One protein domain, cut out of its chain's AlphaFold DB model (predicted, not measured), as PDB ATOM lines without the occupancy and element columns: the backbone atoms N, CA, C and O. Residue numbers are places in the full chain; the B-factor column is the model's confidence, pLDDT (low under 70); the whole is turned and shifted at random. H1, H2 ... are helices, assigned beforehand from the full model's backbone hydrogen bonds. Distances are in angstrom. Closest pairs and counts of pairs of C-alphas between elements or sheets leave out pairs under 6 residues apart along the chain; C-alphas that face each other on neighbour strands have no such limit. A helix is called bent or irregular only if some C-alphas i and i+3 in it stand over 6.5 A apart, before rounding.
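What this domain is: This is residues 57 to 135 of the 381 residues of the protein "Transcriptional regulator of RNA polII, SAGA, subunit-domain-containing protein" of Gigaspora rosea (UniProt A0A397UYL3). Two side-by-side helix pairs, H2a with H4 and H2b with H3, make a V, and short H1 packs on H4. The printed part, 79 residues with four named helices, H1 to H4, is all helix. It is compact, radius of gyration of the C-alphas 12.9 A, spanning 33 by 25 by 19 A.

How they stand to each other: H2, residues 71 to 97, by its hydrogen bonds one helix, is bent: C-alphas 81 and 84 are 9.2 A apart. Arm H2a, up to 81, touches H4, residues 116 to 134, closest C-alphas Ile 74 and Leu 125, 6.1 A. Arm H2b, from 84, and H3, residues 103 to 113, form a hairpin, closest C-alphas Tyr 89 and Val 110, 6.0 A. H1, residues 57 to 63, touches residues 124 to 131 of H4 alone, closest C-alphas Val 59 and Met 124, 7.3 A. Every O i to N i+4 pair is within hydrogen-bond range in H2a and H4, 9 of 10 in H2b, 5 of 7 in H3, 1 of 3 in H1 beside 2 of 4 O i to N i+3.

Where its parts are: H1 begins at C-alpha 57 (496.925, -32.353, 665.687). H4, 27.2 A long, ends at C-alpha 134 (485.022, -25.351, 650.575).

The domain as a whole: The printed part has no cut. Residues 57 to 67 have pLDDT under 70.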
ATOM      1  N   ASP A  57     498.255 -32.172 665.079       49.06
ATOM      2  CA  ASP A  57     496.925 -32.353 665.687       49.06
ATOM      3  C   ASP A  57     496.051 -31.113 665.532       49.06
ATOM      4  O   ASP A  57     494.860 -31.192 665.230       49.06
ATOM      5  N   HIS A  58     496.665 -29.935 665.650       47.81
ATOM      6  CA  HIS A  58     496.000 -28.653 665.419       47.81
ATOM      7  C   HIS A  58     495.665 -28.412 663.937       47.81
ATOM      8  O   HIS A  58     494.791 -27.606 663.619       47.81
ATOM      9  N   VAL A  59     496.324 -29.133 663.023       45.00
ATOM     10  CA  VAL A  59     496.112 -29.052 661.570       45.00
ATOM     11  C   VAL A  59     495.085 -30.092 661.106       45.00
ATOM     12  O   VAL A  59     494.250 -29.790 660.254       45.00
ATOM     13  N   THR A  60     495.087 -31.296 661.685       43.00
ATOM     14  CA  THR A  60     494.122 -32.370 661.399       43.00
ATOM     15  C   THR A  60     492.741 -32.101 661.997       43.00
ATOM     16  O   THR A  60     491.750 -32.575 661.439       43.00
ATOM     17  N   TYR A  61     492.624 -31.258 663.030       45.91
ATOM     18  CA  TYR A  61     491.318 -30.848 663.568       45.91
ATOM     19  C   TYR A  61     490.501 -29.933 662.636       45.91
ATOM     20  O   TYR A  61     489.300 -29.761 662.831       45.91
ATOM     21  N   ILE A  62     491.107 -29.389 661.575       49.22
ATOM     22  CA  ILE A  62     490.389 -28.620 660.539       49.22
ATOM     23  C   ILE A  62     489.578 -29.550 659.604       49.22
ATOM     24  O   ILE A  62     488.718 -29.081 658.861       49.22
ATOM     25  N   GLY A  63     489.820 -30.867 659.647       45.47
ATOM     26  CA  GLY A  63     489.295 -31.831 658.674       45.47
ATOM     27  C   GLY A  63     488.196 -32.790 659.147       45.47
ATOM     28  O   GLY A  63     487.800 -33.636 658.349       45.47
ATOM     29  N   ILE A  64     487.704 -32.715 660.392       45.31
ATOM     30  CA  ILE A  64     486.758 -33.730 660.921       45.31
ATOM     31  C   ILE A  64     485.385 -33.156 661.306       45.31
ATOM     32  O   ILE A  64     484.389 -33.878 661.252       45.31
ATOM     33  N   GLU A  65     485.259 -31.850 661.545       48.78
ATOM     34  CA  GLU A  65     483.954 -31.204 661.723       48.78
ATOM     35  C   GLU A  65     483.703 -30.197 660.597       48.78
ATOM     36  O   GLU A  65     484.476 -29.267 660.387       48.78
ATOM     37  N   LYS A  66     482.602 -30.381 659.858       55.84
ATOM     38  CA  LYS A  66     482.134 -29.531 658.741       55.84
ATOM     39  C   LYS A  66     481.703 -28.115 659.181       55.84
ATOM     40  O   LYS A  66     480.798 -27.535 658.591       55.84
ATOM     41  N   ALA A  67     482.287 -27.565 660.240       66.06
ATOM     42  CA  ALA A  67     481.946 -26.254 660.768       66.06
ATOM     43  C   ALA A  67     482.831 -25.166 660.145       66.06
ATOM     44  O   ALA A  67     484.024 -25.360 659.902       66.06
ATOM     45  N   ARG A  68     482.244 -23.988 659.900       70.12
ATOM     46  CA  ARG A  68     483.004 -22.807 659.474       70.12
ATOM     47  C   ARG A  68     483.961 -22.369 660.579       70.12
ATOM     48  O   ARG A  68     483.571 -22.261 661.738       70.12
ATOM     49  N   ILE A  69     485.193 -22.057 660.198       79.00
ATOM     50  CA  ILE A  69     486.245 -21.603 661.109       79.00
ATOM     51  C   ILE A  69     486.166 -20.083 661.251       79.00
ATOM     52  O   ILE A  69     486.153 -19.358 660.250       79.00
ATOM     53  N   ASP A  70     486.151 -19.578 662.485       78.81
ATOM     54  CA  ASP A  70     486.195 -18.138 662.739       78.81
ATOM     55  C   ASP A  70     487.598 -17.565 662.473       78.81
ATOM     56  O   ASP A  70     488.476 -17.510 663.331       78.81
ATOM     57  N   THR A  71     487.800 -17.100 661.241       85.44
ATOM     58  CA  THR A  71     489.052 -16.454 660.816       85.44
ATOM     59  C   THR A  71     489.295 -15.081 661.455       85.44
ATOM     60  O   THR A  71     490.409 -14.566 661.350       85.44
ATOM     61  N   TYR A  72     488.298 -14.469 662.112       84.44
ATOM     62  CA  TYR A  72     488.455 -13.147 662.724       84.44
ATOM     63  C   TYR A  72     489.422 -13.191 663.909       84.44
ATOM     64  O   TYR A  72     490.336 -12.370 663.977       84.44
ATOM     65  N   GLN A  73     489.267 -14.177 664.795       82.31
ATOM     66  CA  GLN A  73     490.136 -14.339 665.964       82.31
ATOM     67  C   GLN A  73     491.576 -14.648 665.553       82.31
ATOM     68  O   GLN A  73     492.504 -14.017 666.052       82.31
ATOM     69  N   ILE A  74     491.755 -15.530 664.564       84.94
ATOM     70  CA  ILE A  74     493.076 -15.882 664.024       84.94
ATOM     71  C   ILE A  74     493.747 -14.643 663.413       84.94
ATOM     72  O   ILE A  74     494.914 -14.362 663.673       84.94
ATOM     73  N   LYS A  75     492.999 -13.846 662.638       88.56
ATOM     74  CA  LYS A  75     493.493 -12.581 662.080       88.56
ATOM     75  C   LYS A  75     493.870 -11.581 663.175       88.56
ATOM     76  O   LYS A  75     494.876 -10.885 663.024       88.56
ATOM     77  N   GLN A  76     493.058 -11.456 664.224       87.62
ATOM     78  CA  GLN A  76     493.312 -10.530 665.327       87.62
ATOM     79  C   GLN A  76     494.596 -10.909 666.062       87.62
ATOM     80  O   GLN A  76     495.473 -10.059 666.188       87.62
ATOM     81  N   GLN A  77     494.736 -12.182 666.440       83.81
ATOM     82  CA  GLN A  77     495.947 -12.713 667.064       83.81
ATOM     83  C   GLN A  77     497.160 -12.462 666.168       83.81
ATOM     84  O   GLN A  77     498.127 -11.848 666.597       83.81
ATOM     85  N   LEU A  78     497.080 -12.815 664.883       86.94
ATOM     86  CA  LEU A  78     498.178 -12.588 663.948       86.94
ATOM     87  C   LEU A  78     498.533 -11.095 663.812       86.94
ATOM     88  O   LEU A  78     499.702 -10.743 663.749       86.94
ATOM     89  N   THR A  79     497.548 -10.195 663.817       86.88
ATOM     90  CA  THR A  79     497.795  -8.743 663.743       86.88
ATOM     91  C   THR A  79     498.479  -8.212 665.001       86.88
ATOM     92  O   THR A  79     499.391  -7.398 664.893       86.88
ATOM     93  N   GLU A  80     498.054  -8.673 666.177       87.44
ATOM     94  CA  GLU A  80     498.643  -8.298 667.465       87.44
ATOM     95  C   GLU A  80     500.084  -8.808 667.583       87.44
ATOM     96  O   GLU A  80     500.982  -8.049 667.940       87.44
ATOM     97  N   PHE A  81     500.323 -10.053 667.169       82.12
ATOM     98  CA  PHE A  81     501.646 -10.669 667.171       82.12
ATOM     99  C   PHE A  81     502.612 -10.076 666.131       82.12
ATOM    100  O   PHE A  81     503.823 -10.122 666.347       82.12
ATOM    101  N   LEU A  82     502.124  -9.530 665.008       84.56
ATOM    102  CA  LEU A  82     502.980  -8.890 663.996       84.56
ATOM    103  C   LEU A  82     503.367  -7.446 664.339       84.56
ATOM    104  O   LEU A  82     504.359  -6.951 663.797       84.56
ATOM    105  N   GLY A  83     502.594  -6.759 665.186       84.81
ATOM    106  CA  GLY A  83     502.849  -5.372 665.581       84.81
ATOM    107  C   GLY A  83     503.097  -4.451 664.379       84.81
ATOM    108  O   GLY A  83     502.280  -4.364 663.460       84.81
ATOM    109  N   ASP A  84     504.261  -3.802 664.349       81.06
ATOM    110  CA  ASP A  84     504.654  -2.860 663.289       81.06
ATOM    111  C   ASP A  84     504.782  -3.514 661.898       81.06
ATOM    112  O   ASP A  84     504.574  -2.862 660.870       81.06
ATOM    113  N   ASN A  85     505.042  -4.826 661.843       81.94
ATOM    114  CA  ASN A  85     505.117  -5.590 660.595       81.94
ATOM    115  C   ASN A  85     503.740  -6.036 660.076       81.94
ATOM    116  O   ASN A  85     503.649  -6.636 659.002       81.94
ATOM    117  N   ALA A  86     502.647  -5.719 660.781       86.31
ATOM    118  CA  ALA A  86     501.310  -6.130 660.368       86.31
ATOM    119  C   ALA A  86     500.910  -5.506 659.025       86.31
ATOM    120  O   ALA A  86     500.376  -6.188 658.153       86.31
ATOM    121  N   HIS A  87     501.190  -4.217 658.815       88.19
ATOM    122  CA  HIS A  87     500.822  -3.532 657.575       88.19
ATOM    123  C   HIS A  87     501.495  -4.125 656.318       88.19
ATOM    124  O   HIS A  87     500.771  -4.465 655.376       88.19
ATOM    125  N   PRO A  88     502.837  -4.289 656.255       88.69
ATOM    126  CA  PRO A  88     503.484  -4.895 655.089       88.69
ATOM    127  C   PRO A  88     503.056  -6.352 654.870       88.69
ATOM    128  O   PRO A  88     502.862  -6.757 653.722       88.69
ATOM    129  N   TYR A  89     502.824  -7.115 655.942       91.62
ATOM    130  CA  TYR A  89     502.290  -8.470 655.847       91.62
ATOM    131  C   TYR A  89     500.893  -8.501 655.218       91.62
ATOM    132  O   TYR A  89     500.672  -9.222 654.247       91.62
ATOM    133  N   TRP A  90     499.949  -7.698 655.722       92.31
ATOM    134  CA  TRP A  90     498.570  -7.694 655.228       92.31
ATOM    135  C   TRP A  90     498.459  -7.157 653.802       92.31
ATOM    136  O   TRP A  90     497.634  -7.649 653.032       92.31
ATOM    137  N   ASP A  91     499.292  -6.188 653.418       92.75
ATOM    138  CA  ASP A  91     499.363  -5.706 652.038       92.75
ATOM    139  C   ASP A  91     499.905  -6.791 651.090       92.75
ATOM    140  O   ASP A  91     499.313  -7.045 650.037       92.75
ATOM    141  N   ALA A  92     500.965  -7.505 651.485       90.62
ATOM    142  CA  ALA A  92     501.485  -8.643 650.727       90.62
ATOM    143  C   ALA A  92     500.466  -9.791 650.644       90.62
ATOM    144  O   ALA A  92     500.222 -10.316 649.560       90.62
ATOM    145  N   PHE A  93     499.808 -10.130 651.753       91.38
ATOM    146  CA  PHE A  93     498.760 -11.148 651.817       91.38
ATOM    147  C   PHE A  93     497.588 -10.799 650.900       91.38
ATOM    148  O   PHE A  93     497.154 -11.613 650.088       91.38
ATOM    149  N   LYS A  94     497.123  -9.548 650.949       92.81
ATOM    150  CA  LYS A  94     496.074  -9.040 650.063       92.81
ATOM    151  C   LYS A  94     496.500  -9.153 648.599       92.81
ATOM    152  O   LYS A  94     495.757  -9.693 647.786       92.81
ATOM    153  N   LYS A  95     497.699  -8.680 648.253       91.94
ATOM    154  CA  LYS A  95     498.244  -8.785 646.890       91.94
ATOM    155  C   LYS A  95     498.366 -10.237 646.428       91.94
ATOM    156  O   LYS A  95     498.095 -10.498 645.261       91.94
ATOM    157  N   PHE A  96     498.726 -11.160 647.315       92.50
ATOM    158  CA  PHE A  96     498.825 -12.585 647.008       92.50
ATOM    159  C   PHE A  96     497.453 -13.202 646.698       92.50
ATOM    160  O   PHE A  96     497.299 -13.823 645.650       92.50
ATOM    161  N   ILE A  97     496.436 -12.944 647.530       89.62
ATOM    162  CA  ILE A  97     495.062 -13.433 647.305       89.62
ATOM    163  C   ILE A  97     494.432 -12.827 646.039       89.62
ATOM    164  O   ILE A  97     493.705 -13.512 645.329       89.62
ATOM    165  N   TYR A  98     494.747 -11.572 645.701       91.44
ATOM    166  CA  TYR A  98     494.335 -10.951 644.431       91.44
ATOM    167  C   TYR A  98     495.231 -11.321 643.236       91.44
ATOM    168  O   TYR A  98     495.147 -10.671 642.194       91.44
ATOM    169  N   CYS A  99     496.126 -12.304 643.383       89.00
ATOM    170  CA  CYS A  99     497.055 -12.760 642.344       89.00
ATOM    171  C   CYS A  99     497.934 -11.646 641.731       89.00
ATOM    172  O   CYS A  99     498.374 -11.752 640.590       89.00
ATOM    173  N   LYS A 100     498.219 -10.572 642.481       92.00
ATOM    174  CA  LYS A 100     499.073  -9.447 642.048       92.00
ATOM    175  C   LYS A 100     500.566  -9.705 642.247       92.00
ATOM    176  O   LYS A 100     501.384  -8.987 641.682       92.00
ATOM    177  N   ILE A 101     500.919 -10.681 643.079       92.50
ATOM    178  CA  ILE A 101     502.301 -11.105 643.333       92.50
ATOM    179  C   ILE A 101     502.395 -12.629 643.264       92.50
ATOM    180  O   ILE A 101     501.444 -13.333 643.606       92.50
ATOM    181  N   ARG A 102     503.549 -13.148 642.832       91.81
ATOM    182  CA  ARG A 102     503.817 -14.593 642.814       91.81
ATOM    183  C   ARG A 102     504.069 -15.108 644.228       91.81
ATOM    184  O   ARG A 102     504.522 -14.365 645.097       91.81
ATOM    185  N   ARG A 103     503.886 -16.417 644.425       88.69
ATOM    186  CA  ARG A 103     504.190 -17.108 645.691       88.69
ATOM    187  C   ARG A 103     505.609 -16.829 646.200       88.69
ATOM    188  O   ARG A 103     505.771 -16.542 647.376       88.69
ATOM    189  N   GLN A 104     506.617 -16.868 645.327       91.31
ATOM    190  CA  GLN A 104     508.015 -16.612 645.713       91.31
ATOM    191  C   GLN A 104     508.220 -15.189 646.252       91.31
ATOM    192  O   GLN A 104     508.964 -14.979 647.207       91.31
ATOM    193  N   ASP A 105     507.541 -14.213 645.647       89.38
ATOM    194  CA  ASP A 105     507.630 -12.810 646.047       89.38
ATOM    195  C   ASP A 105     506.877 -12.571 647.364       89.38
ATOM    196  O   ASP A 105     507.373 -11.862 648.234       89.38
ATOM    197  N   PHE A 106     505.734 -13.236 647.550       91.06
ATOM    198  CA  PHE A 106     505.010 -13.264 648.821       91.06
ATOM    199  C   PHE A 106     505.849 -13.883 649.951       91.06
ATOM    200  O   PHE A 106     506.028 -13.254 650.993       91.06
ATOM    201  N   GLU A 107     506.430 -15.068 649.732       88.38
ATOM    202  CA  GLU A 107     507.291 -15.736 650.716       88.38
ATOM    203  C   GLU A 107     508.501 -14.870 651.087       88.38
ATOM    204  O   GLU A 107     508.858 -14.800 652.260       88.38
ATOM    205  N   ARG A 108     509.107 -14.152 650.132       90.31
ATOM    206  CA  ARG A 108     510.239 -13.251 650.412       90.31
ATOM    207  C   ARG A 108     509.862 -12.090 651.337       90.31
ATOM    208  O   ARG A 108     510.692 -11.685 652.143       90.31
ATOM    209  N   ILE A 109     508.645 -11.557 651.219       87.00
ATOM    210  CA  ILE A 109     508.162 -10.439 652.050       87.00
ATOM    211  C   ILE A 109     507.749 -10.929 653.440       87.00
ATOM    212  O   ILE A 109     508.019 -10.265 654.435       87.00
ATOM    213  N   VAL A 110     507.100 -12.091 653.506       87.44
ATOM    214  CA  VAL A 110     506.468 -12.589 654.730       87.44
ATOM    215  C   VAL A 110     507.430 -13.383 655.614       87.44
ATOM    216  O   VAL A 110     507.393 -13.251 656.834       87.44
ATOM    217  N   ARG A 111     508.337 -14.172 655.035       85.50
ATOM    218  CA  ARG A 111     509.256 -15.039 655.789       85.50
ATOM    219  C   ARG A 111     510.189 -14.302 656.763       85.50
ATOM    220  O   ARG A 111     510.426 -14.858 657.826       85.50
ATOM    221  N   PRO A 112     510.686 -13.081 656.479       85.00
ATOM    222  CA  PRO A 112     511.454 -12.301 657.455       85.00
ATOM    223  C   PRO A 112     510.627 -11.801 658.648       85.00
ATOM    224  O   PRO A 112     511.204 -11.394 659.647       85.00
ATOM    225  N   SER A 113     509.295 -11.791 658.526       77.75
ATOM    226  CA  SER A 113     508.365 -11.256 659.529       77.75
ATOM    227  C   SER A 113     507.637 -12.325 660.352       77.75
ATOM    228  O   SER A 113     506.818 -11.968 661.194       77.75
ATOM    229  N   LEU A 114     507.893 -13.617 660.097       82.06
ATOM    230  CA  LEU A 114     507.244 -14.729 660.794       82.06
ATOM    231  C   LEU A 114     508.263 -15.533 661.612       82.06
ATOM    232  O   LEU A 114     509.141 -16.177 661.035       82.06
ATOM    233  N   ASP A 115     508.075 -15.579 662.932       77.62
ATOM    234  CA  ASP A 115     508.712 -16.577 663.793       77.62
ATOM    235  C   ASP A 115     507.882 -17.876 663.826       77.62
ATOM    236  O   ASP A 115     506.860 -18.011 663.144       77.62
ATOM    237  N   ARG A 116     508.325 -18.879 664.600       72.81
ATOM    238  CA  ARG A 116     507.678 -20.207 664.654       72.81
ATOM    239  C   ARG A 116     506.183 -20.146 664.992       72.81
ATOM    240  O   ARG A 116     505.414 -20.860 664.358       72.81
ATOM    241  N   GLU A 117     505.787 -19.297 665.936       70.38
ATOM    242  CA  GLU A 117     504.385 -19.141 666.355       70.38
ATOM    243  C   GLU A 117     503.550 -18.400 665.294       70.38
ATOM    244  O   GLU A 117     502.423 -18.794 664.988       70.38
ATOM    245  N   HIS A 118     504.114 -17.380 664.635       76.75
ATOM    246  CA  HIS A 118     503.425 -16.670 663.550       76.75
ATOM    247  C   HIS A 118     503.207 -17.548 662.319       76.75
ATOM    248  O   HIS A 118     502.239 -17.353 661.585       76.75
ATOM    249  N   LEU A 119     504.102 -18.510 662.078       82.06
ATOM    250  CA  LEU A 119     503.980 -19.459 660.976       82.06
ATOM    251  C   LEU A 119     502.805 -20.421 661.195       82.06
ATOM    252  O   LEU A 119     502.087 -20.730 660.245       82.06
ATOM    253  N   GLU A 120     502.562 -20.836 662.439       82.50
ATOM    254  CA  GLU A 120     501.393 -21.638 662.799       82.50
ATOM    255  C   GLU A 120     500.093 -20.845 662.617       82.50
ATOM    256  O   GLU A 120     499.193 -21.310 661.919       82.50
ATOM    257  N   LEU A 121     500.026 -19.608 663.123       84.69
ATOM    258  CA  LEU A 121     498.867 -18.726 662.930       84.69
ATOM    259  C   LEU A 121     498.617 -18.393 661.449       84.69
ATOM    260  O   LEU A 121     497.470 -18.352 661.005       84.69
ATOM    261  N   HIS A 122     499.674 -18.187 660.658       87.81
ATOM    262  CA  HIS A 122     499.569 -17.981 659.214       87.81
ATOM    263  C   HIS A 122     498.995 -19.209 658.500       87.81
ATOM    264  O   HIS A 122     498.077 -19.076 657.687       87.81
ATOM    265  N   ASN A 123     499.509 -20.400 658.817       88.56
ATOM    266  CA  ASN A 123     499.025 -21.650 658.243       88.56
ATOM    267  C   ASN A 123     497.574 -21.909 658.654       88.56
ATOM    268  O   ASN A 123     496.751 -22.231 657.804       88.56
ATOM    269  N   MET A 124     497.241 -21.688 659.924       84.94
ATOM    270  CA  MET A 124     495.884 -21.811 660.450       84.94
ATOM    271  C   MET A 124     494.921 -20.838 659.763       84.94
ATOM    272  O   MET A 124     493.807 -21.217 659.410       84.94
ATOM    273  N   LEU A 125     495.358 -19.604 659.489       88.00
ATOM    274  CA  LEU A 125     494.566 -18.621 658.752       88.00
ATOM    275  C   LEU A 125     494.324 -19.056 657.303       88.00
ATOM    276  O   LEU A 125     493.189 -19.011 656.835       88.00
ATOM    277  N   LEU A 126     495.372 -19.472 656.587       88.38
ATOM    278  CA  LEU A 126     495.259 -19.924 655.197       88.38
ATOM    279  C   LEU A 126     494.367 -21.160 655.073       88.38
ATOM    280  O   LEU A 126     493.480 -21.197 654.220       88.38
ATOM    281  N   LEU A 127     494.578 -22.148 655.943       85.94
ATOM    282  CA  LEU A 127     493.780 -23.368 655.994       85.94
ATOM    283  C   LEU A 127     492.336 -23.075 656.409       85.94
ATOM    284  O   LEU A 127     491.415 -23.633 655.822       85.94
ATOM    285  N   GLY A 128     492.118 -22.151 657.349       84.19
ATOM    286  CA  GLY A 128     490.785 -21.710 657.759       84.19
ATOM    287  C   GLY A 128     490.023 -20.995 656.643       84.19
ATOM    288  O   GLY A 128     488.843 -21.269 656.425       84.19
ATOM    289  N   ILE A 129     490.695 -20.124 655.883       85.75
ATOM    290  CA  ILE A 129     490.119 -19.478 654.693       85.75
ATOM    291  C   ILE A 129     489.765 -20.532 653.642       85.75
ATOM    292  O   ILE A 129     488.645 -20.528 653.136       85.75
ATOM    293  N   LEU A 130     490.683 -21.459 653.351       84.56
ATOM    294  CA  LEU A 130     490.454 -22.528 652.382       84.56
ATOM    295  C   LEU A 130     489.273 -23.419 652.795       84.56
ATOM    296  O   LEU A 130     488.388 -23.664 651.981       84.56
ATOM    297  N   ASN A 131     489.207 -23.836 654.063       82.94
ATOM    298  CA  ASN A 131     488.107 -24.648 654.583       82.94
ATOM    299  C   ASN A 131     486.762 -23.911 654.474       82.94
ATOM    300  O   ASN A 131     485.764 -24.462 654.016       82.94
ATOM    301  N   ASN A 132     486.740 -22.613 654.791       82.12
ATOM    302  CA  ASN A 132     485.544 -21.783 654.655       82.12
ATOM    303  C   ASN A 132     485.086 -21.585 653.203       82.12
ATOM    304  O   ASN A 132     483.885 -21.400 652.983       82.12
ATOM    305  N   CYS A 133     486.003 -21.593 652.234       80.56
ATOM    306  CA  CYS A 133     485.677 -21.560 650.806       80.56
ATOM    307  C   CYS A 133     485.091 -22.888 650.312       80.56
ATOM    308  O   CYS A 133     484.276 -22.881 649.395       80.56
ATOM    309  N   LEU A 134     485.499 -24.008 650.915       78.31
ATOM    310  CA  LEU A 134     485.022 -25.351 650.575       78.31
ATOM    311  C   LEU A 134     483.737 -25.744 651.329       78.31
ATOM    312  O   LEU A 134     483.079 -26.717 650.964       78.31
ATOM    313  N   CYS A 135     483.361 -25.001 652.374       73.06
ATOM    314  CA  CYS A 135     482.141 -25.225 653.144       73.06
ATOM    315  C   CYS A 135     480.897 -24.688 652.403       73.06
ATOM    316  O   CYS A 135     480.798 -23.490 652.124       73.06
TER     317      CYS A 135